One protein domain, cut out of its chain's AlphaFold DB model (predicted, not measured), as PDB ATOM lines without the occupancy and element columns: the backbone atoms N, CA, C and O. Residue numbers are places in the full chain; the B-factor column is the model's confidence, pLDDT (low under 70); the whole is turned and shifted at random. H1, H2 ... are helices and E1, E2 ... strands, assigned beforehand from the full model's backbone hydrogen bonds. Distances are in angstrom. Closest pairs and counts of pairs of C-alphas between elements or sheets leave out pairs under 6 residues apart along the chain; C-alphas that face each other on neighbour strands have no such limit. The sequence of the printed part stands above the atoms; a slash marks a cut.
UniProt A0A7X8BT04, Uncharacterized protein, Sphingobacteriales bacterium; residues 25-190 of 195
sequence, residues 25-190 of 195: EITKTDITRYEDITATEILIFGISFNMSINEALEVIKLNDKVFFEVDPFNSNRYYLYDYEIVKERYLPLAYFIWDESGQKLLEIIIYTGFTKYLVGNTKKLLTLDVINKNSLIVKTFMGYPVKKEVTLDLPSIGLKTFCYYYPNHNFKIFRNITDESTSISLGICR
ATOM      1  N   GLU A  25      62.322 -15.202 114.682       97.50
ATOM      2  CA  GLU A  25      61.214 -16.150 114.587       97.50
ATOM      3  C   GLU A  25      60.268 -15.980 115.777       97.50
ATOM      4  O   GLU A  25      60.644 -16.267 116.920       97.50
ATOM      5  N   ILE A  26      59.040 -15.533 115.505       97.25
ATOM      6  CA  ILE A  26      58.042 -15.210 116.532       97.25
ATOM      7  C   ILE A  26      57.601 -16.451 117.323       97.25
ATOM      8  O   ILE A  26      57.204 -16.352 118.487       97.25
ATOM      9  N   THR A  27      57.738 -17.638 116.723       97.56
ATOM     10  CA  THR A  27      57.457 -18.922 117.385       97.56
ATOM     11  C   THR A  27      58.574 -19.405 118.316       97.56
ATOM     12  O   THR A  27      58.412 -20.380 119.047       97.56
ATOM     13  N   LYS A  28      59.725 -18.726 118.307       97.75
ATOM     14  CA  LYS A  28      60.909 -19.066 119.118       97.75
ATOM     15  C   LYS A  28      61.364 -17.915 120.013       97.75
ATOM     16  O   LYS A  28      62.167 -18.126 120.918       97.75
ATOM     17  N   THR A  29      60.862 -16.708 119.769       97.75
ATOM     18  CA  THR A  29      61.377 -15.474 120.359       97.75
ATOM     19  C   THR A  29      60.244 -14.612 120.899       97.75
ATOM     20  O   THR A  29      59.237 -14.392 120.233       97.75
ATOM     21  N   ASP A  30      60.436 -14.067 122.100       97.62
ATOM     22  CA  ASP A  30      59.595 -12.983 122.603       97.62
ATOM     23  C   ASP A  30      59.999 -11.670 121.913       97.62
ATOM     24  O   ASP A  30      60.983 -11.039 122.306       97.62
ATOM     25  N   ILE A  31      59.284 -11.290 120.851       96.75
ATOM     26  CA  ILE A  31      59.603 -10.097 120.055       96.75
ATOM     27  C   ILE A  31      59.378  -8.799 120.834       96.75
ATOM     28  O   ILE A  31      59.964  -7.781 120.492       96.75
ATOM     29  N   THR A  32      58.618  -8.839 121.934       96.19
ATOM     30  CA  THR A  32      58.367  -7.647 122.764       96.19
ATOM     31  C   THR A  32      59.587  -7.203 123.576       96.19
ATOM     32  O   THR A  32      59.554  -6.162 124.223       96.19
ATOM     33  N   ARG A  33      60.677  -7.981 123.542       96.00
ATOM     34  CA  ARG A  33      61.977  -7.633 124.137       96.00
ATOM     35  C   ARG A  33      62.860  -6.777 123.224       96.00
ATOM     36  O   ARG A  33      63.968  -6.438 123.621       96.00
ATOM     37  N   TYR A  34      62.407  -6.493 122.004       94.25
ATOM     38  CA  TYR A  34      63.157  -5.760 120.991       94.25
ATOM     39  C   TYR A  34      62.384  -4.487 120.654       94.25
ATOM     40  O   TYR A  34      61.469  -4.525 119.839       94.25
ATOM     41  N   GLU A  35      62.726  -3.381 121.317       87.56
ATOM     42  CA  GLU A  35      61.987  -2.112 121.223       87.56
ATOM     43  C   GLU A  35      61.887  -1.594 119.781       87.56
ATOM     44  O   GLU A  35      60.827  -1.135 119.374       87.56
ATOM     45  N   ASP A  36      62.939  -1.774 118.981       87.88
ATOM     46  CA  ASP A  36      63.008  -1.269 117.604       87.88
ATOM     47  C   ASP A  36      62.689  -2.328 116.534       87.88
ATOM     48  O   ASP A  36      63.012  -2.137 115.362       87.88
ATOM     49  N   ILE A  37      62.091  -3.470 116.905       92.38
ATOM     50  CA  ILE A  37      61.785  -4.510 115.916       92.38
ATOM     51  C   ILE A  37      60.756  -4.015 114.899       92.38
ATOM     52  O   ILE A  37      59.678  -3.518 115.244       92.38
ATOM     53  N   THR A  38      61.078  -4.226 113.628       87.06
ATOM     54  CA  THR A  38      60.202  -3.920 112.500       87.06
ATOM     55  C   THR A  38      59.591  -5.188 111.911       87.06
ATOM     56  O   THR A  38      60.137  -6.288 112.013       87.06
ATOM     57  N   ALA A  39      58.471  -5.033 111.203       87.25
ATOM     58  CA  ALA A  39      57.826  -6.113 110.461       87.25
ATOM     59  C   ALA A  39      58.783  -6.932 109.573       87.25
ATOM     60  O   ALA A  39      58.673  -8.154 109.513       87.25
ATOM     61  N   THR A  40      59.752  -6.284 108.914       90.06
ATOM     62  CA  THR A  40      60.670  -6.963 107.980       90.06
ATOM     63  C   THR A  40      61.703  -7.862 108.660       90.06
ATOM     64  O   THR A  40      62.368  -8.644 107.982       90.06
ATOM     65  N   GLU A  41      61.824  -7.773 109.983       93.44
ATOM     66  CA  GLU A  41      62.721  -8.590 110.800       93.44
ATOM     67  C   GLU A  41      61.998  -9.782 111.434       93.44
ATOM     68  O   GLU A  41      62.649 -10.654 112.004       93.44
ATOM     69  N   ILE A  42      60.669  -9.861 111.334       95.88
ATOM     70  CA  ILE A  42      59.871 -10.934 111.932       95.88
ATOM     71  C   ILE A  42      59.748 -12.103 110.950       95.88
ATOM     72  O   ILE A  42      59.446 -11.910 109.771       95.88
ATOM     73  N   LEU A  43      59.951 -13.321 111.460       97.50
ATOM     74  CA  LEU A  43      59.625 -14.564 110.763       97.50
ATOM     75  C   LEU A  43      58.429 -15.250 111.412       97.50
ATOM     76  O   LEU A  43      58.296 -15.247 112.639       97.50
ATOM     77  N   ILE A  44      57.608 -15.876 110.573       97.50
ATOM     78  CA  ILE A  44      56.480 -16.711 110.983       97.50
ATOM     79  C   ILE A  44      56.671 -18.085 110.359       97.50
ATOM     80  O   ILE A  44      56.490 -18.246 109.154       97.50
ATOM     81  N   PHE A  45      57.069 -19.068 111.171       97.44
ATOM     82  CA  PHE A  45      57.421 -20.410 110.690       97.44
ATOM     83  C   PHE A  45      58.451 -20.381 109.546       97.44
ATOM     84  O   PHE A  45      58.358 -21.140 108.587       97.44
ATOM     85  N   GLY A  46      59.439 -19.490 109.648       97.00
ATOM     86  CA  GLY A  46      60.476 -19.283 108.637       97.00
ATOM     87  C   GLY A  46      60.092 -18.343 107.492       97.00
ATOM     88  O   GLY A  46      60.979 -17.948 106.739       97.00
ATOM     89  N   ILE A  47      58.826 -17.933 107.367       97.88
ATOM     90  CA  ILE A  47      58.388 -17.010 106.311       97.88
ATOM     91  C   ILE A  47      58.749 -15.573 106.682       97.88
ATOM     92  O   ILE A  47      58.434 -15.124 107.783       97.88
ATOM     93  N   SER A  48      59.353 -14.841 105.742       95.75
ATOM     94  CA  SER A  48      59.695 -13.419 105.876       95.75
ATOM     95  C   SER A  48      58.963 -12.548 104.852       95.75
ATOM     96  O   SER A  48      58.517 -13.032 103.814       95.75
ATOM     97  N   PHE A  49      58.941 -11.231 105.078       95.44
ATOM     98  CA  PHE A  49      58.384 -10.266 104.120       95.44
ATOM     99  C   PHE A  49      59.121 -10.197 102.771       95.44
ATOM    100  O   PHE A  49      58.598  -9.641 101.807       95.44
ATOM    101  N   ASN A  50      60.337 -10.736 102.671       92.12
ATOM    102  CA  ASN A  50      61.120 -10.724 101.431       92.12
ATOM    103  C   ASN A  50      60.948 -11.994 100.588       92.12
ATOM    104  O   ASN A  50      61.683 -12.157  99.625       92.12
ATOM    105  N   MET A  51      60.008 -12.870 100.949       96.62
ATOM    106  CA  MET A  51      59.730 -14.096 100.206       96.62
ATOM    107  C   MET A  51      58.567 -13.918  99.232       96.62
ATOM    108  O   MET A  51      57.527 -13.340  99.568       96.62
ATOM    109  N   SER A  52      58.735 -14.489  98.047       98.31
ATOM    110  CA  SER A  52      57.666 -14.774  97.094       98.31
ATOM    111  C   SER A  52      56.752 -15.898  97.597       98.31
ATOM    112  O   SER A  52      57.082 -16.624  98.540       98.31
ATOM    113  N   ILE A  53      55.604 -16.074  96.939       98.56
ATOM    114  CA  ILE A  53      54.665 -17.169  97.231       98.56
ATOM    115  C   ILE A  53      55.368 -18.529  97.115       98.56
ATOM    116  O   ILE A  53      55.238 -19.368  98.004       98.56
ATOM    117  N   ASN A  54      56.146 -18.741  96.050       98.38
ATOM    118  CA  ASN A  54      56.813 -20.021  95.801       98.38
ATOM    119  C   ASN A  54      57.831 -20.356  96.895       98.38
ATOM    120  O   ASN A  54      57.847 -21.476  97.394       98.38
ATOM    121  N   GLU A  55      58.640 -19.382  97.316       98.44
ATOM    122  CA  GLU A  55      59.597 -19.579  98.410       98.44
ATOM    123  C   GLU A  55      58.884 -19.902  99.728       98.44
ATOM    124  O   GLU A  55      59.281 -20.828 100.434       98.44
ATOM    125  N   ALA A  56      57.799 -19.187 100.042       98.38
ATOM    126  CA  ALA A  56      57.023 -19.438 101.252       98.38
ATOM    127  C   ALA A  56      56.364 -20.830 101.244       98.38
ATOM    128  O   ALA A  56      56.349 -21.503 102.275       98.38
ATOM    129  N   LEU A  57      55.868 -21.293 100.091       98.44
ATOM    130  CA  LEU A  57      55.322 -22.644  99.934       98.44
ATOM    131  C   LEU A  57      56.385 -23.720 100.190       98.44
ATOM    132  O   LEU A  57      56.096 -24.688 100.888       98.44
ATOM    133  N   GLU A  58      57.605 -23.554  99.675       98.38
ATOM    134  CA  GLU A  58      58.701 -24.497  99.939       98.38
ATOM    135  C   GLU A  58      59.096 -24.522 101.421       98.38
ATOM    136  O   GLU A  58      59.304 -25.596 101.982       98.38
ATOM    137  N   VAL A  59      59.122 -23.364 102.090       97.88
ATOM    138  CA  VAL A  59      59.376 -23.290 103.538       97.88
ATOM    139  C   VAL A  59      58.293 -24.024 104.335       97.88
ATOM    140  O   VAL A  59      58.617 -24.805 105.231       97.88
ATOM    141  N   ILE A  60      57.015 -23.814 104.009       97.81
ATOM    142  CA  ILE A  60      55.899 -24.437 104.735       97.81
ATOM    143  C   ILE A  60      55.795 -25.937 104.474       97.81
ATOM    144  O   ILE A  60      55.490 -26.675 105.404       97.81
ATOM    145  N   LYS A  61      56.123 -26.425 103.271       96.56
ATOM    146  CA  LYS A  61      56.171 -27.873 102.983       96.56
ATOM    147  C   LYS A  61      57.119 -28.643 103.907       96.56
ATOM    148  O   LYS A  61      56.927 -29.837 104.112       96.56
ATOM    149  N   LEU A  62      58.144 -27.980 104.442       96.50
ATOM    150  CA  LEU A  62      59.108 -28.571 105.372       96.50
ATOM    151  C   LEU A  62      58.641 -28.523 106.838       96.50
ATOM    152  O   LEU A  62      59.356 -29.003 107.719       96.50
ATOM    153  N   ASN A  63      57.477 -27.934 107.119       95.94
ATOM    154  CA  ASN A  63      56.920 -27.805 108.459       95.94
ATOM    155  C   ASN A  63      55.838 -28.868 108.701       95.94
ATOM    156  O   ASN A  63      54.861 -28.955 107.970       95.94
ATOM    157  N   ASP A  64      55.993 -29.657 109.762       95.75
ATOM    158  CA  ASP A  64      55.090 -30.757 110.117       95.75
ATOM    159  C   ASP A  64      53.887 -30.330 110.976       95.75
ATOM    160  O   ASP A  64      53.037 -31.155 111.308       95.75
ATOM    161  N   LYS A  65      53.798 -29.049 111.355       95.94
ATOM    162  CA  LYS A  65      52.757 -28.528 112.259       95.94
ATOM    163  C   LYS A  65      51.698 -27.703 111.554       95.94
ATOM    164  O   LYS A  65      50.605 -27.551 112.094       95.94
ATOM    165  N   VAL A  66      52.028 -27.141 110.399       97.88
ATOM    166  CA  VAL A  66      51.173 -26.180 109.708       97.88
ATOM    167  C   VAL A  66      51.178 -26.413 108.210       97.88
ATOM    168  O   VAL A  66      52.143 -26.936 107.659       97.88
ATOM    169  N   PHE A  67      50.122 -25.964 107.545       98.06
ATOM    170  CA  PHE A  67      50.020 -26.002 106.092       98.06
ATOM    171  C   PHE A  67      49.352 -24.743 105.551       98.06
ATOM    172  O   PHE A  67      48.648 -24.029 106.270       98.06
ATOM    173  N   PHE A  68      49.583 -24.480 104.267       98.12
ATOM    174  CA  PHE A  68      48.915 -23.411 103.540       98.12
ATOM    175  C   PHE A  68      47.705 -23.920 102.763       98.12
ATOM    176  O   PHE A  68      47.758 -24.967 102.120       98.12
ATOM    177  N   GLU A  69      46.655 -23.109 102.755       98.06
ATOM    178  CA  GLU A  69      45.498 -23.240 101.880       98.06
ATOM    179  C   GLU A  69      45.294 -21.913 101.145       98.06
ATOM    180  O   GLU A  69      45.322 -20.843 101.755       98.06
ATOM    181  N   VAL A  70      45.137 -21.971  99.823       98.25
ATOM    182  CA  VAL A  70      44.917 -20.775  99.002       98.25
ATOM    183  C   VAL A  70      43.528 -20.198  99.271       98.25
ATOM    184  O   VAL A  70      42.558 -20.942  99.421       98.25
ATOM    185  N   ASP A  71      43.415 -18.874  99.316       97.88
ATOM    186  CA  ASP A  71      42.115 -18.216  99.367       97.88
ATOM    187  C   ASP A  71      41.352 -18.486  98.053       97.88
ATOM    188  O   ASP A  71      41.854 -18.148  96.974       97.88
ATOM    189  N   PRO A  72      40.136 -19.064  98.101       97.06
ATOM    190  CA  PRO A  72      39.385 -19.415  96.895       97.06
ATOM    191  C   PRO A  72      39.002 -18.201  96.034       97.06
ATOM    192  O   PRO A  72      38.662 -18.367  94.863       97.06
ATOM    193  N   PHE A  73      39.060 -16.988  96.588       97.00
ATOM    194  CA  PHE A  73      38.733 -15.747  95.890       97.00
ATOM    195  C   PHE A  73      39.969 -14.931  95.493       97.00
ATOM    196  O   PHE A  73      39.828 -13.915  94.807       97.00
ATOM    197  N   ASN A  74      41.176 -15.327  95.913       97.50
ATOM    198  CA  ASN A  74      42.404 -14.613  95.570       97.50
ATOM    199  C   ASN A  74      43.646 -15.522  95.625       97.50
ATOM    200  O   ASN A  74      44.136 -15.855  96.699       97.50
ATOM    201  N   SER A  75      44.227 -15.832  94.464       97.38
ATOM    202  CA  SER A  75      45.392 -16.724  94.360       97.38
ATOM    203  C   SER A  75      46.683 -16.184  94.984       97.38
ATOM    204  O   SER A  75      47.626 -16.946  95.165       97.38
ATOM    205  N   ASN A  76      46.743 -14.891  95.318       98.25
ATOM    206  CA  ASN A  76      47.901 -14.267  95.964       98.25
ATOM    207  C   ASN A  76      47.730 -14.155  97.483       98.25
ATOM    208  O   ASN A  76      48.458 -13.412  98.150       98.25
ATOM    209  N   ARG A  77      46.740 -14.857  98.039       98.62
ATOM    210  CA  ARG A  77      46.445 -14.859  99.466       98.62
ATOM    211  C   ARG A  77      46.293 -16.281  99.971       98.62
ATOM    212  O   ARG A  77      45.698 -17.127  99.309       98.62
ATOM    213  N   TYR A  78      46.847 -16.531 101.148       98.69
ATOM    214  CA  TYR A  78      46.902 -17.867 101.732       98.69
ATOM    215  C   TYR A  78      46.528 -17.824 103.204       98.69
ATOM    216  O   TYR A  78      47.020 -16.985 103.961       98.69
ATOM    217  N   TYR A  79      45.699 -18.771 103.617       98.44
ATOM    218  CA  TYR A  79      45.482 -19.096 105.017       98.44
ATOM    219  C   TYR A  79      46.547 -20.087 105.473       98.44
ATOM    220  O   TYR A  79      46.814 -21.080 104.800       98.44
ATOM    221  N   LEU A  80      47.140 -19.825 106.634       98.44
ATOM    222  CA  LEU A  80      47.956 -20.784 107.361       98.44
ATOM    223  C   LEU A  80      47.084 -21.472 108.402       98.44
ATOM    224  O   LEU A  80      46.496 -20.806 109.261       98.44
ATOM    225  N   TYR A  81      47.062 -22.792 108.351       98.12
ATOM    226  CA  TYR A  81      46.313 -23.635 109.262       98.12
ATOM    227  C   TYR A  81      47.234 -24.512 110.090       98.12
ATOM    228  O   TYR A  81      48.344 -24.855 109.689       98.12
ATOM    229  N   ASP A  82      46.725 -24.884 111.251       96.81
ATOM    230  CA  ASP A  82      47.259 -25.958 112.070       96.81
ATOM    231  C   ASP A  82      46.817 -27.320 111.536       96.81
ATOM    232  O   ASP A  82      45.651 -27.468 111.166       96.81
ATOM    233  N   TYR A  83      47.690 -28.329 111.563       94.56
ATOM    234  CA  TYR A  83      47.263 -29.710 111.303       94.56
ATOM    235  C   TYR A  83      46.361 -30.273 112.412       94.56
ATOM    236  O   TYR A  83      45.631 -31.241 112.180       94.56
ATOM    237  N   GLU A  84      46.380 -29.689 113.613       91.94
ATOM    238  CA  GLU A  84      45.470 -30.065 114.690       91.94
ATOM    239  C   GLU A  84      44.019 -29.688 114.348       91.94
ATOM    240  O   GLU A  84      43.682 -28.525 114.102       91.94
ATOM    241  N   ILE A  85      43.136 -30.687 114.375       85.56
ATOM    242  CA  ILE A  85      41.701 -30.506 114.153       85.56
ATOM    243  C   ILE A  85      41.032 -30.143 115.480       85.56
ATOM    244  O   ILE A  85      41.042 -30.918 116.436       85.56
ATOM    245  N   VAL A  86      40.372 -28.987 115.515       82.56
ATOM    246  CA  VAL A  86      39.597 -28.502 116.660       82.56
ATOM    247  C   VAL A  86      38.143 -28.355 116.231       82.56
ATOM    248  O   VAL A  86      37.832 -27.580 115.332       82.56
ATOM    249  N   LYS A  87      37.228 -29.083 116.888       83.31
ATOM    250  CA  LYS A  87      35.788 -29.078 116.552       83.31
ATOM    251  C   LYS A  87      35.535 -29.337 115.056       83.31
ATOM    252  O   LYS A  87      34.839 -28.570 114.400       83.31
ATOM    253  N   GLU A  88      36.146 -30.401 114.533       87.94
ATOM    254  CA  GLU A  88      35.995 -30.859 113.139       87.94
ATOM    255  C   GLU A  88      36.569 -29.914 112.070       87.94
ATOM    256  O   GLU A  88      36.334 -30.113 110.880       87.94
ATOM    257  N   ARG A  89      37.332 -28.887 112.460       88.75
ATOM    258  CA  ARG A  89      37.954 -27.946 111.523       88.75
ATOM    259  C   ARG A  89      39.419 -27.723 111.857       88.75
ATOM    260  O   ARG A  89      39.806 -27.754 113.024       88.75
ATOM    261  N   TYR A  90      40.224 -27.460 110.834       91.94
ATOM    262  CA  TYR A  90      41.574 -26.954 111.045       91.94
ATOM    263  C   TYR A  90      41.514 -25.556 111.656       91.94
ATOM    264  O   TYR A  90      40.669 -24.732 111.295       91.94
ATOM    265  N   LEU A  91      42.400 -25.292 112.613       93.94
ATOM    266  CA  LEU A  91      42.451 -24.013 113.309       93.94
ATOM    267  C   LEU A  91      43.181 -22.976 112.436       93.94
ATOM    268  O   LEU A  91      44.363 -23.175 112.153       93.94
ATOM    269  N   PRO A  92      42.539 -21.866 112.019       95.56
ATOM    270  CA  PRO A  92      43.234 -20.803 111.302       95.56
ATOM    271  C   PRO A  92      44.233 -20.107 112.228       95.56
ATOM    272  O   PRO A  92      43.895 -19.652 113.326       95.56
ATOM    273  N   LEU A  93      45.473 -20.010 111.764       97.81
ATOM    274  CA  LEU A  93      46.591 -19.447 112.511       97.81
ATOM    275  C   LEU A  93      46.949 -18.055 111.996       97.81
ATOM    276  O   LEU A  93      47.103 -17.127 112.788       97.81
ATOM    277  N   ALA A  94      47.058 -17.896 110.679       98.50
ATOM    278  CA  ALA A  94      47.366 -16.613 110.065       98.50
ATOM    279  C   ALA A  94      46.833 -16.518 108.628       98.50
ATOM    280  O   ALA A  94      46.425 -17.516 108.041       98.50
ATOM    281  N   TYR A  95      46.854 -15.317 108.063       98.56
ATOM    282  CA  TYR A  95      46.509 -15.032 106.675       98.56
ATOM    283  C   TYR A  95      47.577 -14.146 106.052       98.56
ATOM    284  O   TYR A  95      47.943 -13.117 106.616       98.56
ATOM    285  N   PHE A  96      48.098 -14.563 104.908       98.69
ATOM    286  CA  PHE A  96      49.230 -13.944 104.236       98.69
ATOM    287  C   PHE A  96      48.762 -13.324 102.924       98.69
ATOM    288  O   PHE A  96      48.031 -13.958 102.162       98.69
ATOM    289  N   ILE A  97      49.187 -12.089 102.664       98.44
ATOM    290  CA  ILE A  97      48.762 -11.294 101.510       98.44
ATOM    291  C   ILE A  97      50.005 -10.847 100.748       98.44
ATOM    292  O   ILE A  97      50.763 -10.007 101.239       98.44
ATOM    293  N   TRP A  98      50.202 -11.386  99.547       98.38
ATOM    294  CA  TRP A  98      51.231 -10.924  98.617       98.38
ATOM    295  C   TRP A  98      50.700  -9.834  97.685       98.38
ATOM    296  O   TRP A  98      49.494  -9.604  97.574       98.38
ATOM    297  N   ASP A  99      51.629  -9.153  97.019       97.25
ATOM    298  CA  ASP A  99      51.319  -8.281  95.893       97.25
ATOM    299  C   ASP A  99      50.741  -9.055  94.698       97.25
ATOM    300  O   ASP A  99      50.713 -10.287  94.663       97.25
ATOM    301  N   GLU A 100      50.266  -8.322  93.691       96.94
ATOM    302  CA  GLU A 100      49.633  -8.910  92.504       96.94
ATOM    303  C   GLU A 100      50.564  -9.851  91.724       96.94
ATOM    304  O   GLU A 100      50.096 -10.781  91.070       96.94
ATOM    305  N   SER A 101      51.881  -9.646  91.833       97.19
ATOM    306  CA  SER A 101      52.898 -10.475  91.177       97.19
ATOM    307  C   SER A 101      53.287 -11.730  91.968       97.19
ATOM    308  O   SER A 101      54.048 -12.566  91.470       97.19
ATOM    309  N   GLY A 102      52.821 -11.853  93.213       97.44
ATOM    310  CA  GLY A 102      53.206 -12.928  94.122       97.44
ATOM    311  C   GLY A 102      54.673 -12.881  94.561       97.44
ATOM    312  O   GLY A 102      55.180 -13.868  95.095       97.44
ATOM    313  N   GLN A 103      55.379 -11.771  94.325       97.62
ATOM    314  CA  GLN A 103      56.821 -11.653  94.583       97.62
ATOM    315  C   GLN A 103      57.127 -11.028  95.938       97.62
ATOM    316  O   GLN A 103      58.198 -11.262  96.494       97.62
ATOM    317  N   LYS A 104      56.209 -10.222  96.478       95.38
ATOM    318  CA  LYS A 104      56.424  -9.519  97.746       95.38
ATOM    319  C   LYS A 104      55.265  -9.751  98.689       95.38
ATOM    320  O   LYS A 104      54.135  -9.378  98.388       95.38
ATOM    321  N   LEU A 105      55.564 -10.305  99.858       97.25
ATOM    322  CA  LEU A 105      54.616 -10.347 100.961       97.25
ATOM    323  C   LEU A 105      54.393  -8.917 101.476       97.25
ATOM    324  O   LEU A 105      55.352  -8.166 101.695       97.25
ATOM    325  N   LEU A 106      53.127  -8.531 101.614       97.12
ATOM    326  CA  LEU A 106      52.696  -7.185 101.994       97.12
ATOM    327  C   LEU A 106      52.151  -7.144 103.415       97.12
ATOM    328  O   LEU A 106      52.426  -6.195 104.151       97.12
ATOM    329  N   GLU A 107      51.400  -8.166 103.813       97.88
ATOM    330  CA  GLU A 107      50.751  -8.217 105.118       97.88
ATOM    331  C   GLU A 107      50.605  -9.658 105.607       97.88
ATOM    332  O   GLU A 107      50.357 -10.576 104.823       97.88
ATOM    333  N   ILE A 108      50.753  -9.839 106.920       98.38
ATOM    334  CA  ILE A 108      50.440 -11.085 107.614       98.38
ATOM    335  C   ILE A 108      49.491 -10.769 108.763       98.38
ATOM    336  O   ILE A 108      49.820  -9.970 109.636       98.38
ATOM    337  N   ILE A 109      48.326 -11.403 108.785       98.50
ATOM    338  CA  ILE A 109      47.327 -11.259 109.843       98.50
ATOM    339  C   ILE A 109      47.366 -12.514 110.704       98.50
ATOM    340  O   ILE A 109      47.010 -13.588 110.243       98.50
ATOM    341  N   ILE A 110      47.789 -12.389 111.956       98.44
ATOM    342  CA  ILE A 110      47.886 -13.475 112.930       98.44
ATOM    343  C   ILE A 110      46.596 -13.534 113.758       98.44
ATOM    344  O   ILE A 110      46.195 -12.544 114.378       98.44
ATOM    345  N   TYR A 111      45.968 -14.708 113.800       97.69
ATOM    346  CA  TYR A 111      44.730 -14.976 114.533       97.69
ATOM    347  C   TYR A 111      44.995 -15.531 115.935       97.69
ATOM    348  O   TYR A 111      46.070 -16.049 116.230       97.69
ATOM    349  N   THR A 112      43.983 -15.487 116.808       95.50
ATOM    350  CA  THR A 112      44.072 -15.969 118.200       95.50
ATOM    351  C   THR A 112      44.513 -17.431 118.314       95.50
ATOM    352  O   THR A 112      45.190 -17.775 119.286       95.50
ATOM    353  N   GLY A 113      44.212 -18.274 117.318       94.31
ATOM    354  CA  GLY A 113      44.677 -19.664 117.250       94.31
ATOM    355  C   GLY A 113      46.205 -19.803 117.284       94.31
ATOM    356  O   GLY A 113      46.729 -20.759 117.852       94.31
ATOM    357  N   PHE A 114      46.933 -18.793 116.801       97.62
ATOM    358  CA  PHE A 114      48.397 -18.755 116.801       97.62
ATOM    359  C   PHE A 114      49.004 -18.632 118.213       97.62
ATOM    360  O   PHE A 114      50.185 -18.911 118.407       97.62
ATOM    361  N   THR A 115      48.219 -18.257 119.234       96.81
ATOM    362  CA  THR A 115      48.714 -17.980 120.600       96.81
ATOM    363  C   THR A 115      49.550 -19.121 121.187       96.81
ATOM    364  O   THR A 115      50.510 -18.859 121.917       96.81
ATOM    365  N   LYS A 116      49.229 -20.383 120.865       95.62
ATOM    366  CA  LYS A 116      49.987 -21.543 121.365       95.62
ATOM    367  C   LYS A 116      51.423 -21.613 120.834       95.62
ATOM    368  O   LYS A 116      52.274 -22.188 121.505       95.62
ATOM    369  N   TYR A 117      51.699 -20.988 119.691       97.75
ATOM    370  CA  TYR A 117      53.028 -20.934 119.085       97.75
ATOM    371  C   TYR A 117      53.849 -19.722 119.519       97.75
ATOM    372  O   TYR A 117      55.068 -19.757 119.415       97.75
ATOM    373  N   LEU A 118      53.218 -18.652 120.009       98.06
ATOM    374  CA  LEU A 118      53.935 -17.445 120.429       98.06
ATOM    375  C   LEU A 118      54.717 -17.676 121.724       98.06
ATOM    376  O   LEU A 118      54.313 -18.449 122.595       98.06
ATOM    377  N   VAL A 119      55.814 -16.944 121.894       97.94
ATOM    378  CA  VAL A 119      56.685 -17.047 123.073       97.94
ATOM    379  C   VAL A 119      56.543 -15.823 123.972       97.94
ATOM    380  O   VAL A 119      56.506 -14.689 123.502       97.94
ATOM    381  N   GLY A 120      56.499 -16.057 125.286       97.19
ATOM    382  CA  GLY A 120      56.561 -14.997 126.292       97.19
ATOM    383  C   GLY A 120      55.427 -13.977 126.179       97.19
ATOM    384  O   GLY A 120      54.255 -14.336 126.034       97.19
ATOM    385  N   ASN A 121      55.784 -12.699 126.281       97.12
ATOM    386  CA  ASN A 121      54.837 -11.591 126.295       97.12
ATOM    387  C   ASN A 121      54.295 -11.252 124.891       97.12
ATOM    388  O   ASN A 121      53.216 -10.668 124.804       97.12
ATOM    389  N   THR A 122      54.921 -11.742 123.812       97.50
ATOM    390  CA  THR A 122      54.346 -11.737 122.451       97.50
ATOM    391  C   THR A 122      52.932 -12.310 122.402       97.50
ATOM    392  O   THR A 122      52.101 -11.814 121.649       97.50
ATOM    393  N   LYS A 123      52.602 -13.305 123.241       97.75
ATOM    394  CA  LYS A 123      51.238 -13.864 123.337       97.75
ATOM    395  C   LYS A 123      50.174 -12.795 123.575       97.75
ATOM    396  O   LYS A 123      49.062 -12.908 123.068       97.75
ATOM    397  N   LYS A 124      50.513 -11.740 124.322       97.50
ATOM    398  CA  LYS A 124      49.575 -10.658 124.625       97.50
ATOM    399  C   LYS A 124      49.218  -9.825 123.402       97.50
ATOM    400  O   LYS A 124      48.184  -9.165 123.451       97.50
ATOM    401  N   LEU A 125      49.990  -9.905 122.311       97.06
ATOM    402  CA  LEU A 125      49.664  -9.240 121.050       97.06
ATOM    403  C   LEU A 125      48.332  -9.701 120.446       97.06
ATOM    404  O   LEU A 125      47.732  -8.975 119.661       97.06
ATOM    405  N   LEU A 126      47.842 -10.873 120.858       97.88
ATOM    406  CA  LEU A 126      46.559 -11.441 120.437       97.88
ATOM    407  C   LEU A 126      45.467 -11.309 121.512       97.88
ATOM    408  O   LEU A 126      44.504 -12.072 121.532       97.88
ATOM    409  N   THR A 127      45.613 -10.356 122.434       97.44
ATOM    410  CA  THR A 127      44.673 -10.126 123.543       97.44
ATOM    411  C   THR A 127      44.229  -8.669 123.596       97.44
ATOM    412  O   THR A 127      44.826  -7.806 122.961       97.44
ATOM    413  N   LEU A 128      43.198  -8.360 124.387       96.69
ATOM    414  CA  LEU A 128      42.716  -6.983 124.553       96.69
ATOM    415  C   LEU A 128      43.730  -6.046 125.230       96.69
ATOM    416  O   LEU A 128      43.557  -4.827 125.177       96.69
ATOM    417  N   ASP A 129      44.797  -6.580 125.827       97.12
ATOM    418  CA  ASP A 129      45.815  -5.771 126.492       97.12
ATOM    419  C   ASP A 129      46.490  -4.781 125.538       97.12
ATOM    420  O   ASP A 129      46.803  -3.671 125.965       97.12
ATOM    421  N   VAL A 130      46.653  -5.111 124.251       96.31
ATOM    422  CA  VAL A 130      47.316  -4.219 123.276       96.31
ATOM    423  C   VAL A 130      46.557  -2.939 122.956       96.31
ATOM    424  O   VAL A 130      47.140  -2.029 122.387       96.31
ATOM    425  N   ILE A 131      45.275  -2.846 123.309       96.12
ATOM    426  CA  ILE A 131      44.485  -1.613 123.151       96.12
ATOM    427  C   ILE A 131      44.138  -0.967 124.498       96.12
ATOM    428  O   ILE A 131      43.494   0.083 124.544       96.12
ATOM    429  N   ASN A 132      44.543  -1.582 125.610       96.00
ATOM    430  CA  ASN A 132      44.325  -1.046 126.942       96.00
ATOM    431  C   ASN A 132      45.495  -0.140 127.339       96.00
ATOM    432  O   ASN A 132      46.570  -0.624 127.681       96.00
ATOM    433  N   LYS A 133      45.253   1.175 127.402       94.81
ATOM    434  CA  LYS A 133      46.254   2.193 127.779       94.81
ATOM    435  C   LYS A 133      46.989   1.940 129.101       94.81
ATOM    436  O   LYS A 133      48.059   2.499 129.326       94.81
ATOM    437  N   ASN A 134      46.396   1.152 129.995       96.06
ATOM    438  CA  ASN A 134      46.968   0.851 131.301       96.06
ATOM    439  C   ASN A 134      47.810  -0.430 131.312       96.06
ATOM    440  O   ASN A 134      48.531  -0.641 132.293       96.06
ATOM    441  N   SER A 135      47.732  -1.260 130.265       97.00
ATOM    442  CA  SER A 135      48.451  -2.529 130.188       97.00
ATOM    443  C   SER A 135      49.962  -2.311 130.086       97.00
ATOM    444  O   SER A 135      50.442  -1.291 129.586       97.00
ATOM    445  N   LEU A 136      50.726  -3.292 130.569       95.56
ATOM    446  CA  LEU A 136      52.184  -3.234 130.502       95.56
ATOM    447  C   LEU A 136      52.672  -3.243 129.047       95.56
ATOM    448  O   LEU A 136      53.526  -2.442 128.700       95.56
ATOM    449  N   ILE A 137      52.081  -4.081 128.186       95.81
ATOM    450  CA  ILE A 137      52.512  -4.219 126.787       95.81
ATOM    451  C   ILE A 137      52.315  -2.936 125.973       95.81
ATOM    452  O   ILE A 137      53.132  -2.638 125.108       95.81
ATOM    453  N   VAL A 138      51.280  -2.146 126.273       95.56
ATOM    454  CA  VAL A 138      51.089  -0.825 125.658       95.56
ATOM    455  C   VAL A 138      52.152   0.157 126.130       95.56
ATOM    456  O   VAL A 138      52.720   0.883 125.322       95.56
ATOM    457  N   LYS A 139      52.460   0.154 127.428       94.94
ATOM    458  CA  LYS A 139      53.424   1.087 128.023       94.94
ATOM    459  C   LYS A 139      54.874   0.808 127.633       94.94
ATOM    460  O   LYS A 139      55.654   1.749 127.597       94.94
ATOM    461  N   THR A 140      55.237  -0.453 127.400       94.50
ATOM    462  CA  THR A 140      56.641  -0.854 127.204       94.50
ATOM    463  C   THR A 140      56.981  -1.276 125.783       94.50
ATOM    464  O   THR A 140      58.155  -1.443 125.494       94.50
ATOM    465  N   PHE A 141      55.991  -1.532 124.926       95.50
ATOM    466  CA  PHE A 141      56.240  -2.053 123.582       95.50
ATOM    467  C   PHE A 141      55.354  -1.375 122.537       95.50
ATOM    468  O   PHE A 141      55.840  -0.543 121.790       95.50
ATOM    469  N   MET A 142      54.044  -1.649 122.521       93.94
ATOM    470  CA  MET A 142      53.164  -1.212 121.422       93.94
ATOM    471  C   MET A 142      53.052   0.312 121.276       93.94
ATOM    472  O   MET A 142      52.826   0.810 120.175       93.94
ATOM    473  N   GLY A 143      53.126   1.053 122.385       94.25
ATOM    474  CA  GLY A 143      52.733   2.457 122.418       94.25
ATOM    475  C   GLY A 143      51.229   2.651 122.186       94.25
ATOM    476  O   GLY A 143      50.423   1.730 122.338       94.25
ATOM    477  N   TYR A 144      50.834   3.875 121.837       94.62
ATOM    478  CA  TYR A 144      49.440   4.222 121.554       94.62
ATOM    479  C   TYR A 144      49.149   4.172 120.051       94.62
ATOM    480  O   TYR A 144      50.000   4.578 119.258       94.62
ATOM    481  N   PRO A 145      47.946   3.730 119.636       95.56
ATOM    482  CA  PRO A 145      47.589   3.750 118.228       95.56
ATOM    483  C   PRO A 145      47.441   5.192 117.740       95.56
ATOM    484  O   PRO A 145      46.787   6.008 118.390       95.56
ATOM    485  N   VAL A 146      47.997   5.491 116.569       96.38
ATOM    486  CA  VAL A 146      47.897   6.831 115.958       96.38
ATOM    487  C   VAL A 146      46.551   7.061 115.279       96.38
ATOM    488  O   VAL A 146      46.101   8.194 115.139       96.38
ATOM    489  N   LYS A 147      45.893   5.975 114.859       95.56
ATOM    490  CA  LYS A 147      44.598   5.992 114.177       95.56
ATOM    491  C   LYS A 147      43.759   4.804 114.634       95.56
ATOM    492  O   LYS A 147      44.282   3.713 114.867       95.56
ATOM    493  N   LYS A 148      42.449   5.025 114.725       96.81
ATOM    494  CA  LYS A 148      41.422   3.999 114.907       96.81
ATOM    495  C   LYS A 148      40.348   4.195 113.845       96.81
ATOM    496  O   LYS A 148      39.851   5.306 113.693       96.81
ATOM    497  N   GLU A 149      39.942   3.124 113.181       97.00
ATOM    498  CA  GLU A 149      38.847   3.151 112.207       97.00
ATOM    499  C   GLU A 149      37.934   1.930 112.348       97.00
ATOM    500  O   GLU A 149      38.302   0.934 112.972       97.00
ATOM    501  N   VAL A 150      36.730   2.027 111.787       97.62
ATOM    502  CA  VAL A 150      35.813   0.893 111.626       97.62
ATOM    503  C   VAL A 150      36.020   0.353 110.216       97.62
ATOM    504  O   VAL A 150      35.763   1.073 109.256       97.62
ATOM    505  N   THR A 151      36.507  -0.880 110.085       96.56
ATOM    506  CA  THR A 151      36.792  -1.501 108.775       96.56
ATOM    507  C   THR A 151      35.653  -2.377 108.274       96.56
ATOM    508  O   THR A 151      35.562  -2.646 107.081       96.56
ATOM    509  N   LEU A 152      34.780  -2.820 109.179       96.38
ATOM    510  CA  LEU A 152      33.592  -3.597 108.865       96.38
ATOM    511  C   LEU A 152      32.507  -3.284 109.893       96.38
ATOM    512  O   LEU A 152      32.776  -3.279 111.095       96.38
ATOM    513  N   ASP A 153      31.292  -3.035 109.422       97.38
ATOM    514  CA  ASP A 153      30.112  -2.848 110.262       97.38
ATOM    515  C   ASP A 153      28.933  -3.532 109.568       97.38
ATOM    516  O   ASP A 153      28.415  -3.039 108.565       97.38
ATOM    517  N   LEU A 154      28.565  -4.714 110.059       95.62
ATOM    518  CA  LEU A 154      27.461  -5.525 109.555       95.62
ATOM    519  C   LEU A 154      26.457  -5.767 110.693       95.62
ATOM    520  O   LEU A 154      26.467  -6.836 111.313       95.62
ATOM    521  N   PRO A 155      25.557  -4.798 110.961       94.00
ATOM    522  CA  PRO A 155      24.583  -4.904 112.047       94.00
ATOM    523  C   PRO A 155      23.642  -6.105 111.917       94.00
ATOM    524  O   PRO A 155      23.185  -6.632 112.923       94.00
ATOM    525  N   SER A 156      23.368  -6.562 110.690       95.00
ATOM    526  CA  SER A 156      22.480  -7.701 110.411       95.00
ATOM    527  C   SER A 156      22.957  -9.027 111.007       95.00
ATOM    528  O   SER A 156      22.148  -9.933 111.178       95.00
ATOM    529  N   ILE A 157      24.252  -9.140 111.309       93.75
ATOM    530  CA  ILE A 157      24.871 -10.314 111.937       93.75
ATOM    531  C   ILE A 157      25.641  -9.942 113.215       93.75
ATOM    532  O   ILE A 157      26.495 -10.706 113.661       93.75
ATOM    533  N   GLY A 158      25.408  -8.737 113.752       94.62
ATOM    534  CA  GLY A 158      26.070  -8.256 114.966       94.62
ATOM    535  C   GLY A 158      27.594  -8.123 114.857       94.62
ATOM    536  O   GLY A 158      28.277  -8.147 115.876       94.62
ATOM    537  N   LEU A 159      28.163  -8.017 113.647       96.38
ATOM    538  CA  LEU A 159      29.616  -8.002 113.440       96.38
ATOM    539  C   LEU A 159      30.142  -6.579 113.254       96.38
ATOM    540  O   LEU A 159      29.728  -5.864 112.342       96.38
ATOM    541  N   LYS A 160      31.138  -6.202 114.058       98.12
ATOM    542  CA  LYS A 160      31.863  -4.939 113.912       98.12
ATOM    543  C   LYS A 160      33.359  -5.123 114.111       98.12
ATOM    544  O   LYS A 160      33.793  -5.645 115.139       98.12
ATOM    545  N   THR A 161      34.156  -4.621 113.175       98.19
ATOM    546  CA  THR A 161      35.618  -4.671 113.245       98.19
ATOM    547  C   THR A 161      36.199  -3.273 113.350       98.19
ATOM    548  O   THR A 161      35.904  -2.386 112.548       98.19
ATOM    549  N   PHE A 162      37.066  -3.089 114.343       98.25
ATOM    550  CA  PHE A 162      37.899  -1.902 114.484       98.25
ATOM    551  C   PHE A 162      39.345  -2.229 114.129       98.25
ATOM    552  O   PHE A 162      39.866  -3.242 114.596       98.25
ATOM    553  N   CYS A 163      40.006  -1.339 113.398       98.31
ATOM    554  CA  CYS A 163      41.441  -1.403 113.137       98.31
ATOM    555  C   CYS A 163      42.162  -0.274 113.884       98.31
ATOM    556  O   CYS A 163      41.752   0.887 113.813       98.31
ATOM    557  N   TYR A 164      43.214  -0.625 114.622       97.75
ATOM    558  CA  TYR A 164      44.081   0.295 115.362       97.75
ATOM    559  C   TYR A 164      45.487   0.246 114.760       97.75
ATOM    560  O   TYR A 164      46.048  -0.840 114.628       97.75
ATOM    561  N   TYR A 165      46.062   1.400 114.428       96.69
ATOM    562  CA  TYR A 165      47.320   1.495 113.680       96.69
ATOM    563  C   TYR A 165      48.502   1.890 114.566       96.69
ATOM    564  O   TYR A 165      48.434   2.904 115.261       96.69
ATOM    565  N   TYR A 166      49.599   1.135 114.475       94.56
ATOM    566  CA  TYR A 166      50.830   1.305 115.253       94.56
ATOM    567  C   TYR A 166      52.042   1.427 114.304       94.56
ATOM    568  O   TYR A 166      52.696   0.424 114.000       94.56
ATOM    569  N   PRO A 167      52.344   2.642 113.803       91.06
ATOM    570  CA  PRO A 167      53.372   2.869 112.784       91.06
ATOM    571  C   PRO A 167      54.780   2.482 113.216       91.06
ATOM    572  O   PRO A 167      55.532   1.985 112.389       91.06
ATOM    573  N   ASN A 168      55.117   2.630 114.499       89.50
ATOM    574  CA  ASN A 168      56.468   2.356 115.000       89.50
ATOM    575  C   ASN A 168      56.945   0.923 114.702       89.50
ATOM    576  O   ASN A 168      58.130   0.713 114.484       89.50
ATOM    577  N   HIS A 169      56.022  -0.041 114.633       90.38
ATOM    578  CA  HIS A 169      56.332  -1.448 114.350       90.38
ATOM    579  C   HIS A 169      55.786  -1.935 113.001       90.38
ATOM    580  O   HIS A 169      55.936  -3.107 112.656       90.38
ATOM    581  N   ASN A 170      55.120  -1.060 112.240       95.00
ATOM    582  CA  ASN A 170      54.257  -1.429 111.117       95.00
ATOM    583  C   ASN A 170      53.181  -2.466 111.490       95.00
ATOM    584  O   ASN A 170      52.933  -3.421 110.749       95.00
ATOM    585  N   PHE A 171      52.534  -2.289 112.646       96.00
ATOM    586  CA  PHE A 171      51.475  -3.185 113.117       96.00
ATOM    587  C   PHE A 171      50.079  -2.575 112.991       96.00
ATOM    588  O   PHE A 171      49.866  -1.370 113.148       96.00
ATOM    589  N   LYS A 172      49.095  -3.451 112.804       97.12
ATOM    590  CA  LYS A 172      47.668  -3.176 112.955       97.12
ATOM    591  C   LYS A 172      47.092  -4.130 113.988       97.12
ATOM    592  O   LYS A 172      47.462  -5.298 114.029       97.12
ATOM    593  N   ILE A 173      46.153  -3.668 114.798       97.94
ATOM    594  CA  ILE A 173      45.349  -4.546 115.646       97.94
ATOM    595  C   ILE A 173      43.917  -4.518 115.144       97.94
ATOM    596  O   ILE A 173      43.295  -3.458 115.101       97.94
ATOM    597  N   PHE A 174      43.383  -5.691 114.825       98.31
ATOM    598  CA  PHE A 174      41.978  -5.874 114.496       98.31
ATOM    599  C   PHE A 174      41.240  -6.340 115.743       98.31
ATOM    600  O   PHE A 174      41.553  -7.393 116.298       98.31
ATOM    601  N   ARG A 175      40.256  -5.560 116.188       98.25
ATOM    602  CA  ARG A 175      39.296  -5.975 117.212       98.25
ATOM    603  C   ARG A 175      37.980  -6.294 116.533       98.25
ATOM    604  O   ARG A 175      37.277  -5.371 116.123       98.25
ATOM    605  N   ASN A 176      37.649  -7.575 116.473       97.31
ATOM    606  CA  ASN A 176      36.362  -8.039 115.977       97.31
ATOM    607  C   ASN A 176      35.421  -8.213 117.162       97.31
ATOM    608  O   ASN A 176      35.785  -8.833 118.163       97.31
ATOM    609  N   ILE A 177      34.233  -7.640 117.058       97.31
ATOM    610  CA  ILE A 177      33.165  -7.754 118.041       97.31
ATOM    611  C   ILE A 177      31.997  -8.432 117.338       97.31
ATOM    612  O   ILE A 177      31.570  -7.966 116.283       97.31
ATOM    613  N   THR A 178      31.530  -9.530 117.917       96.25
ATOM    614  CA  THR A 178      30.261 -10.180 117.589       96.25
ATOM    615  C   THR A 178      29.333 -10.091 118.797       96.25
ATOM    616  O   THR A 178      29.780  -9.747 119.894       96.25
ATOM    617  N   ASP A 179      28.064 -10.455 118.626       92.62
ATOM    618  CA  ASP A 179      27.109 -10.529 119.743       92.62
ATOM    619  C   ASP A 179      27.565 -11.504 120.846       92.62
ATOM    620  O   ASP A 179      27.260 -11.319 122.024       92.62
ATOM    621  N   GLU A 180      28.339 -12.527 120.478       93.94
ATOM    622  CA  GLU A 180      28.779 -13.591 121.385       93.94
ATOM    623  C   GLU A 180      30.182 -13.373 121.960       93.94
ATOM    624  O   GLU A 180      30.522 -13.926 123.008       93.94
ATOM    625  N   SER A 181      31.051 -12.632 121.263       95.06
ATOM    626  CA  SER A 181      32.476 -12.627 121.597       95.06
ATOM    627  C   SER A 181      33.231 -11.395 121.106       95.06
ATOM    628  O   SER A 181      32.787 -10.625 120.259       95.06
ATOM    629  N   THR A 182      34.436 -11.210 121.640       96.31
ATOM    630  CA  THR A 182      35.428 -10.289 121.084       96.31
ATOM    631  C   THR A 182      36.701 -11.067 120.785       96.31
ATOM    632  O   THR A 182      37.191 -11.792 121.649       96.31
ATOM    633  N   SER A 183      37.264 -10.883 119.593       96.00
ATOM    634  CA  SER A 183      38.554 -11.457 119.206       96.00
ATOM    635  C   SER A 183      39.540 -10.376 118.771       96.00
ATOM    636  O   SER A 183      39.155  -9.277 118.358       96.00
ATOM    637  N   ILE A 184      40.829 -10.689 118.911       98.06
ATOM    638  CA  ILE A 184      41.937  -9.813 118.537       98.06
ATOM    639  C   ILE A 184      42.805 -10.529 117.509       98.06
ATOM    640  O   ILE A 184      43.126 -11.706 117.660       98.06
ATOM    641  N   SER A 185      43.188  -9.815 116.460       98.25
ATOM    642  CA  SER A 185      44.168 -10.280 115.480       98.25
ATOM    643  C   SER A 185      45.242  -9.220 115.287       98.25
ATOM    644  O   SER A 185      44.955  -8.023 115.350       98.25
ATOM    645  N   LEU A 186      46.474  -9.664 115.060       98.31
ATOM    646  CA  LEU A 186      47.624  -8.799 114.809       98.31
ATOM    647  C   LEU A 186      47.924  -8.796 113.311       98.31
ATOM    648  O   LEU A 186      48.312  -9.821 112.770       98.31
ATOM    649  N   GLY A 187      47.781  -7.653 112.653       97.88
ATOM    650  CA  GLY A 187      48.347  -7.405 111.332       97.88
ATOM    651  C   GLY A 187      49.791  -6.933 111.452       97.88
ATOM    652  O   GLY A 187      50.075  -5.986 112.180       97.88
ATOM    653  N   ILE A 188      50.695  -7.571 110.727       97.44
ATOM    654  CA  ILE A 188      52.073  -7.134 110.519       97.44
ATOM    655  C   ILE A 188      52.165  -6.710 109.056       97.44
ATOM    656  O   ILE A 188      51.811  -7.491 108.174       97.44
ATOM    657  N   CYS A 189      52.609  -5.490 108.782       96.75
ATOM    658  CA  CYS A 189      52.630  -4.932 107.432       96.75
ATOM    659  C   CYS A 189      54.056  -4.619 107.001       96.75
ATOM    660  O   CYS A 189      54.855  -4.141 107.800       96.75
ATOM    661  N   ARG A 190      54.367  -4.820 105.719       93.56
ATOM    662  CA  ARG A 190      55.656  -4.407 105.153       93.56
ATOM    663  C   ARG A 190      55.883  -2.909 105.369       93.56
ATOM    664  O   ARG A 190      56.937  -2.508 105.848       93.56
TER     665      ARG A 190
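What this domain is: This is residues 25 to 190 of the 195 residues of an uncharacterized protein of Sphingobacteriales bacterium (UniProt A0A7X8BT04). One long, twisted sheet of eight strands makes the body, built of two four-strand meanders set edge to edge at E4 and E8. H1 packs along the strands near the E1 edge; of the short helices between the two meanders in the chain, H2 and H4 pack on one face of the sheet, H3 only grazes it with residues 124 to 126, and H5 sits beyond H4, off the sheet. The printed part has 166 residues, in the order H1 E1 E2 E3 E4 H2 H3 H4 H5 E5 E6 E7 E8; the sheet runs E1 E2 E3 E4 E8 E7 E6 E5, all antiparallel, and the class is mixed, helices and strands. It is compact, with a radius of gyration of the C-alphas of 15.7 A and spans of 42 by 41 by 31 A.

Where its parts are: Start at residues 25 to 52, a stretch with no named element. Find C-alpha 53 at (54.665, -17.169, 97.231), where H1 begins; it runs to residue 61, 12.2 A. Next come E1, residues 66 to 71, 15.9 A; E2, 74 to 86, 25.4 A, which bends by 78 degrees at residue 77; E3, 89 to 98, 25.2 A, which bends by 61 degrees at residue 93; and E4, 105 to 110, 14.1 A. Then read H2, 112 to 116; H3, 120 to 126; H4, 128 to 131; and H5, 136 to 142. E5, 147 to 154, spans 21.2 A; E6, 159 to 166, 23.2 A; E7, 171 to 177, 19.5 A; E8, 182 to 189, 22.6 A, ends at C-alpha 189 (52.630, -4.932, 107.432).

How they stand to each other: Look first at the sheet: E1 to E4 form one meander, each strand the antiparallel neighbour of the one before, and E5 to E8 another. Within hydrogen-bond range are N 69 and O 79 of E1 and E2, 2.9 A, N 80 and O 94 of E2 and E3, 2.8 A, and N 95 and O 109 of E3 and E4, 2.8 A. E4, of the one meander, and E8, of the other, are antiparallel neighbours, with N 110 and O 186 within hydrogen-bond range at 2.7 A. H1 is on the sheet at a height of 8.8 A, along E2 at 4 degrees on the local plane. H4 is on it over E7, on the same face as H2, while H3 only grazes it with residues 124 to 126. H4 and H5 touch, closest at the C-alphas of Val 130 and Val 138, 5.6 A. In H1 every O i to N i+4 pair is within hydrogen-bond range; H2 has 0 of 1, with 1 of 2 O i to N i+3 pairs, H3 0 of 3, with 4 of 4, H5 2 of 3, and H4 is too short for such a pair.

The domain as a whole: The C-alphas of Leu 62 and Ser 156 are the two farthest apart, 42.5 A. The printed part has no cut and no long link. Its mean pLDDT is 96.0, and no printed residue is under 70.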